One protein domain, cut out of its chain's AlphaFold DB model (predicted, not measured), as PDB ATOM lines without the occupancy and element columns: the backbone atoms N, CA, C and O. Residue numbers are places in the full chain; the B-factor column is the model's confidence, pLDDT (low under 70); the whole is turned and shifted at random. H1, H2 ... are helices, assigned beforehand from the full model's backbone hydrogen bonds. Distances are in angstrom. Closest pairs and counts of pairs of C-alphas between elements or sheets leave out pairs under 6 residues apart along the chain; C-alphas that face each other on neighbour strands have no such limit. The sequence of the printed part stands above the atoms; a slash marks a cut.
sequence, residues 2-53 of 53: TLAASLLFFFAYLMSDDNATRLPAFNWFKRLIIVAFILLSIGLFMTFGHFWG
ATOM      1  N   THR A   2       4.395  28.224 -24.534       72.62
ATOM      2  CA  THR A   2       4.538  27.291 -23.394       72.62
ATOM      3  C   THR A   2       5.986  26.877 -23.108       72.62
ATOM      4  O   THR A   2       6.387  26.849 -21.949       72.62
ATOM      5  N   LEU A   3       6.792  26.640 -24.151       70.62
ATOM      6  CA  LEU A   3       8.226  26.320 -24.035       70.62
ATOM      7  C   LEU A   3       9.028  27.446 -23.356       70.62
ATOM      8  O   LEU A   3       9.820  27.202 -22.456       70.62
ATOM      9  N   ALA A   4       8.791  28.696 -23.761       76.06
ATOM     10  CA  ALA A   4       9.487  29.851 -23.196       76.06
ATOM     11  C   ALA A   4       9.119  30.066 -21.719       76.06
ATOM     12  O   ALA A   4       9.990  30.336 -20.898       76.06
ATOM     13  N   ALA A   5       7.841  29.887 -21.369       75.25
ATOM     14  CA  ALA A   5       7.370  29.991 -19.990       75.25
ATOM     15  C   ALA A   5       7.961  28.896 -19.087       75.25
ATOM     16  O   ALA A   5       8.390  29.188 -17.975       75.25
ATOM     17  N   SER A   6       8.035  27.654 -19.576       73.50
ATOM     18  CA  SER A   6       8.649  26.543 -18.834       73.50
ATOM     19  C   SER A   6      10.161  26.726 -18.665       73.50
ATOM     20  O   SER A   6      10.682  26.438 -17.589       73.50
ATOM     21  N   LEU A   7      10.853  27.306 -19.654       76.69
ATOM     22  CA  LEU A   7      12.256  27.707 -19.511       76.69
ATOM     23  C   LEU A   7      12.443  28.798 -18.447       76.69
ATOM     24  O   LEU A   7      13.310  28.673 -17.585       76.69
ATOM     25  N   LEU A   8      11.630  29.858 -18.483       75.88
ATOM     26  CA  LEU A   8      11.706  30.959 -17.515       75.88
ATOM     27  C   LEU A   8      11.451  30.477 -16.082       75.88
ATOM     28  O   LEU A   8      12.178  30.867 -15.170       75.88
ATOM     29  N   PHE A   9      10.474  29.589 -15.888       74.94
ATOM     30  CA  PHE A   9      10.190  28.990 -14.581       74.94
ATOM     31  C   PHE A   9      11.340  28.111 -14.083       74.94
ATOM     32  O   PHE A   9      11.669  28.135 -12.900       74.94
ATOM     33  N   PHE A  10      11.989  27.370 -14.983       73.50
ATOM     34  CA  PHE A  10      13.164  26.567 -14.660       73.50
ATOM     35  C   PHE A  10      14.355  27.437 -14.227       73.50
ATOM     36  O   PHE A  10      15.016  27.127 -13.236       73.50
ATOM     37  N   PHE A  11      14.588  28.566 -14.902       72.31
ATOM     38  CA  PHE A  11      15.608  29.535 -14.493       72.31
ATOM     39  C   PHE A  11      15.280  30.208 -13.157       72.31
ATOM     40  O   PHE A  11      16.165  30.324 -12.311       72.31
ATOM     41  N   ALA A  12      14.023  30.600 -12.931       71.62
ATOM     42  CA  ALA A  12      13.584  31.159 -11.653       71.62
ATOM     43  C   ALA A  12      13.771  30.156 -10.502       71.62
ATOM     44  O   ALA A  12      14.279  30.517  -9.444       71.62
ATOM     45  N   TYR A  13      13.450  28.881 -10.737       69.88
ATOM     46  CA  TYR A  13      13.674  27.799  -9.781       69.88
ATOM     47  C   TYR A  13      15.166  27.562  -9.492       69.88
ATOM     48  O   TYR A  13      15.550  27.376  -8.341       69.88
ATOM     49  N   LEU A  14      16.031  27.629 -10.510       65.75
ATOM     50  CA  LEU A  14      17.486  27.546 -10.327       65.75
ATOM     51  C   LEU A  14      18.051  28.726  -9.522       65.75
ATOM     52  O   LEU A  14      19.009  28.542  -8.762       65.75
ATOM     53  N   MET A  15      17.480  29.922  -9.690       63.59
ATOM     54  CA  MET A  15      17.899  31.149  -9.006       63.59
ATOM     55  C   MET A  15      17.350  31.255  -7.573       63.59
ATOM     56  O   MET A  15      17.929  31.983  -6.772       63.59
ATOM     57  N   SER A  16      16.274  30.530  -7.243       64.69
ATOM     58  CA  SER A  16      15.677  30.522  -5.903       64.69
ATOM     59  C   SER A  16      16.685  30.050  -4.850       64.69
ATOM     60  O   SER A  16      17.348  29.024  -5.035       64.69
ATOM     61  N   ASP A  17      16.800  30.786  -3.744       63.31
ATOM     62  CA  ASP A  17      17.666  30.481  -2.592       63.31
ATOM     63  C   ASP A  17      16.891  29.666  -1.540       63.31
ATOM     64  O   ASP A  17      16.757  30.032  -0.376       63.31
ATOM     65  N   ASP A  18      16.293  28.562  -1.983       64.75
ATOM     66  CA  ASP A  18      15.605  27.631  -1.098       64.75
ATOM     67  C   ASP A  18      16.587  26.640  -0.459       64.75
ATOM     68  O   ASP A  18      17.631  26.282  -1.009       64.75
ATOM     69  N   ASN A  19      16.224  26.096   0.702       61.44
ATOM     70  CA  ASN A  19      17.058  25.123   1.420       61.44
ATOM     71  C   ASN A  19      17.420  23.878   0.565       61.44
ATOM     72  O   ASN A  19      18.462  23.262   0.780       61.44
ATOM     73  N   ALA A  20      16.603  23.536  -0.441       61.50
ATOM     74  CA  ALA A  20      16.869  22.464  -1.406       61.50
ATOM     75  C   ALA A  20      17.884  22.851  -2.506       61.50
ATOM     76  O   ALA A  20      18.619  21.991  -2.994       61.50
ATOM     77  N   THR A  21      17.972  24.132  -2.882       60.56
ATOM     78  CA  THR A  21      18.896  24.623  -3.921       60.56
ATOM     79  C   THR A  21      20.286  24.964  -3.371       60.56
ATOM     80  O   THR A  21      21.237  25.096  -4.145       60.56
ATOM     81  N   ARG A  22      20.420  25.037  -2.039       60.62
ATOM     82  CA  ARG A  22      21.690  25.154  -1.296       60.62
ATOM     83  C   ARG A  22      22.508  23.864  -1.233       60.62
ATOM     84  O   ARG A  22      23.644  23.890  -0.759       60.62
ATOM     85  N   LEU A  23      21.965  22.740  -1.703       70.12
ATOM     86  CA  LEU A  23      22.726  21.499  -1.780       70.12
ATOM     87  C   LEU A  23      23.922  21.684  -2.731       70.12
ATOM     88  O   LEU A  23      23.745  22.155  -3.859       70.12
ATOM     89  N   PRO A  24      25.140  21.272  -2.340       65.50
ATOM     90  CA  PRO A  24      26.329  21.432  -3.178       65.50
ATOM     91  C   PRO A  24      26.184  20.737  -4.544       65.50
ATOM     92  O   PRO A  24      26.686  21.240  -5.547       65.50
ATOM     93  N   ALA A  25      25.418  19.640  -4.609       69.81
ATOM     94  CA  ALA A  25      25.061  18.965  -5.857       69.81
ATOM     95  C   ALA A  25      24.198  19.838  -6.793       69.81
ATOM     96  O   ALA A  25      24.399  19.842  -8.006       69.81
ATOM     97  N   PHE A  26      23.278  20.631  -6.238       72.44
ATOM     98  CA  PHE A  26      22.422  21.535  -7.006       72.44
ATOM     99  C   PHE A  26      23.210  22.738  -7.546       72.44
ATOM    100  O   PHE A  26      22.959  23.213  -8.653       72.44
ATOM    101  N   ASN A  27      24.235  23.181  -6.814       74.69
ATOM    102  CA  ASN A  27      25.151  24.218  -7.287       74.69
ATOM    103  C   ASN A  27      26.024  23.726  -8.461       74.69
ATOM    104  O   ASN A  27      26.243  24.451  -9.432       74.69
ATOM    105  N   TRP A  28      26.454  22.458  -8.427       78.88
ATOM    106  CA  TRP A  28      27.103  21.801  -9.570       78.88
ATOM    107  C   TRP A  28      26.167  21.662 -10.777       78.88
ATOM    108  O   TRP A  28      26.589  21.914 -11.906       78.88
ATOM    109  N   PHE A  29      24.892  21.337 -10.550       80.38
ATOM    110  CA  PHE A  29      23.876  21.265 -11.603       80.38
ATOM    111  C   PHE A  29      23.619  22.629 -12.267       80.38
ATOM    112  O   PHE A  29      23.647  22.723 -13.496       80.38
ATOM    113  N   LYS A  30      23.486  23.709 -11.477       77.69
ATOM    114  CA  LYS A  30      23.444  25.096 -11.984       77.69
ATOM    115  C   LYS A  30      24.634  25.389 -12.899       77.69
ATOM    116  O   LYS A  30      24.463  25.906 -14.001       77.69
ATOM    117  N   ARG A  31      25.841  25.018 -12.461       82.12
ATOM    118  CA  ARG A  31      27.079  25.250 -13.216       82.12
ATOM    119  C   ARG A  31      27.101  24.487 -14.544       82.12
ATOM    120  O   ARG A  31      27.489  25.068 -15.552       82.12
ATOM    121  N   LEU A  32      26.648  23.232 -14.563       85.94
ATOM    122  CA  LEU A  32      26.545  22.420 -15.784       85.94
ATOM    123  C   LEU A  32      25.588  23.035 -16.811       85.94
ATOM    124  O   LEU A  32      25.931  23.105 -17.989       85.94
ATOM    125  N   ILE A  33      24.429  23.530 -16.371       84.19
ATOM    126  CA  ILE A  33      23.450  24.177 -17.261       84.19
ATOM    127  C   ILE A  33      24.018  25.458 -17.867       84.19
ATOM    128  O   ILE A  33      23.875  25.673 -19.067       84.19
ATOM    129  N   ILE A  34      24.696  26.284 -17.064       84.25
ATOM    130  CA  ILE A  34      25.341  27.513 -17.549       84.25
ATOM    131  C   ILE A  34      26.401  27.180 -18.606       84.25
ATOM    132  O   ILE A  34      26.414  27.787 -19.675       84.25
ATOM    133  N   VAL A  35      27.258  26.189 -18.340       88.50
ATOM    134  CA  VAL A  35      28.284  25.739 -19.295       88.50
ATOM    135  C   VAL A  35      27.643  25.230 -20.587       88.50
ATOM    136  O   VAL A  35      28.078  25.621 -21.669       88.50
ATOM    137  N   ALA A  36      26.584  24.420 -20.493       88.94
ATOM    138  CA  ALA A  36      25.852  23.931 -21.658       88.94
ATOM    139  C   ALA A  36      25.272  25.087 -22.485       88.94
ATOM    140  O   ALA A  36      25.440  25.096 -23.700       88.94
ATOM    141  N   PHE A  37      24.666  26.088 -21.841       85.75
ATOM    142  CA  PHE A  37      24.120  27.269 -22.516       85.75
ATOM    143  C   PHE A  37      25.197  28.075 -23.254       85.75
ATOM    144  O   PHE A  37      24.980  28.499 -24.389       85.75
ATOM    145  N   ILE A  38      26.369  28.253 -22.637       87.81
ATOM    146  CA  ILE A  38      27.511  28.941 -23.254       87.81
ATOM    147  C   ILE A  38      28.008  28.164 -24.478       87.81
ATOM    148  O   ILE A  38      28.166  28.757 -25.542       87.81
ATOM    149  N   LEU A  39      28.200  26.847 -24.362       88.75
ATOM    150  CA  LEU A  39      28.614  25.991 -25.481       88.75
ATOM    151  C   LEU A  39      27.611  26.026 -26.639       88.75
ATOM    152  O   LEU A  39      28.013  26.134 -27.795       88.75
ATOM    153  N   LEU A  40      26.314  25.973 -26.330       87.69
ATOM    154  CA  LEU A  40      25.240  26.026 -27.323       87.69
ATOM    155  C   LEU A  40      25.215  27.384 -28.037       87.69
ATOM    156  O   LEU A  40      25.091  27.429 -29.257       87.69
ATOM    157  N   SER A  41      25.413  28.478 -27.293       82.69
ATOM    158  CA  SER A  41      25.540  29.829 -27.850       82.69
ATOM    159  C   SER A  41      26.757  29.950 -28.768       82.69
ATOM    160  O   SER A  41      26.620  30.393 -29.904       82.69
ATOM    161  N   ILE A  42      27.932  29.478 -28.336       87.38
ATOM    162  CA  ILE A  42      29.151  29.479 -29.161       87.38
ATOM    163  C   ILE A  42      28.940  28.662 -30.440       87.38
ATOM    164  O   ILE A  42      29.291  29.130 -31.519       87.38
ATOM    165  N   GLY A  43      28.333  27.474 -30.347       82.69
ATOM    166  CA  GLY A  43      28.019  26.646 -31.514       82.69
ATOM    167  C   GLY A  43      27.053  27.336 -32.483       82.69
ATOM    168  O   GLY A  43      27.282  27.329 -33.693       82.69
ATOM    169  N   LEU A  44      26.019  28.000 -31.959       82.19
ATOM    170  CA  LEU A  44      25.102  28.825 -32.749       82.19
ATOM    171  C   LEU A  44      25.836  29.976 -33.440       82.19
ATOM    172  O   LEU A  44      25.651  30.165 -34.637       82.19
ATOM    173  N   PHE A  45      26.703  30.696 -32.730       78.38
ATOM    174  CA  PHE A  45      27.494  31.794 -33.291       78.38
ATOM    175  C   PHE A  45      28.497  31.327 -34.350       78.38
ATOM    176  O   PHE A  45      28.606  31.972 -35.389       78.38
ATOM    177  N   MET A  46      29.193  30.203 -34.139       76.25
ATOM    178  CA  MET A  46      30.070  29.614 -35.160       76.25
ATOM    179  C   MET A  46      29.283  29.223 -36.412       76.25
ATOM    180  O   MET A  46      29.727  29.478 -37.528       76.25
ATOM    181  N   THR A  47      28.093  28.648 -36.230       71.94
ATOM    182  CA  THR A  47      27.220  28.255 -37.342       71.94
ATOM    183  C   THR A  47      26.705  29.489 -38.087       71.94
ATOM    184  O   THR A  47      26.817  29.554 -39.306       71.94
ATOM    185  N   PHE A  48      26.224  30.515 -37.378       64.00
ATOM    186  CA  PHE A  48      25.794  31.781 -37.982       64.00
ATOM    187  C   PHE A  48      26.934  32.512 -38.704       64.00
ATOM    188  O   PHE A  48      26.716  33.030 -39.793       64.00
ATOM    189  N   GLY A  49      28.149  32.513 -38.149       60.00
ATOM    190  CA  GLY A  49      29.332  33.074 -38.807       60.00
ATOM    191  C   GLY A  49      29.719  32.336 -40.093       60.00
ATOM    192  O   GLY A  49      30.215  32.963 -41.018       60.00
ATOM    193  N   HIS A  50      29.443  31.031 -40.186       58.44
ATOM    194  CA  HIS A  50      29.655  30.249 -41.408       58.44
ATOM    195  C   HIS A  50      28.595  30.520 -42.491       58.44
ATOM    196  O   HIS A  50      28.903  30.448 -43.673       58.44
ATOM    197  N   PHE A  51      27.356  30.847 -42.107       57.47
ATOM    198  CA  PHE A  51      26.278  31.180 -43.054       57.47
ATOM    199  C   PHE A  51      26.283  32.645 -43.524       57.47
ATOM    200  O   PHE A  51      25.567  32.976 -44.467       57.47
ATOM    201  N   TRP A  52      27.050  33.521 -42.871       51.69
ATOM    202  CA  TRP A  52      27.113  34.960 -43.170       51.69
ATOM    203  C   TRP A  52      28.513  35.449 -43.582       51.69
ATOM    204  O   TRP A  52      28.724  36.659 -43.677       51.69
ATOM    205  N   GLY A  53      29.448  34.517 -43.804       46.84
ATOM    206  CA  GLY A  53      30.778  34.757 -44.374       46.84
ATOM    207  C   GLY A  53      30.791  34.659 -45.891       46.84
ATOM    208  O   GLY A  53      30.138  33.732 -46.421       46.84
TER     209      GLY A  53
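What this domain is: This is residues 2 to 53 of the 53 residues of an uncharacterized protein of Psychrobacter aquaticus CMS 56 (UniProt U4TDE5). A long helix, H2, and a shorter one, H1, make an open, lopsided V, with the end of H1 near the beginning of H2 and the link of residues 16 to 23 looping round the corner. The free arms are residues 34 to 53 and 2 to 10. The printed part has 52 residues with two named helices, H1 then H2, and no named strand; the class is all helix. It is only just extended, close to loose, with a radius of gyration of the C-alphas of 14.9 A, and flat, spanning 49 by 26 by 11 A.

Where its parts are: H2, residues 24 to 51, is 41.1 A long, from C-alpha 24 at (26.329, 21.432, -3.178) to C-alpha 51 at (26.278, 31.180, -43.054). H1, residues 2 to 15, is 20.0 A long and begins at C-alpha 2, (4.538, 27.291, -23.394).

How they stand to each other: H2 and H1 are close but not clearly touching; their closest C-alphas, of Lys 30 and Leu 14, are 6.7 A apart. They run opposite ways at a steep tilt of 46 degrees. In both, every O i to N i+4 pair is within hydrogen-bond range.

The domain as a whole: The C-alphas farthest apart, of Asn 19 and Gly 53, are 48.8 A apart. The printed part has no cut, and the link from H1 to H2 is short. Mean pLDDT of the printed part is 73.1; residues 13 to 22, 24 to 25 and 48 to 53 are under 70.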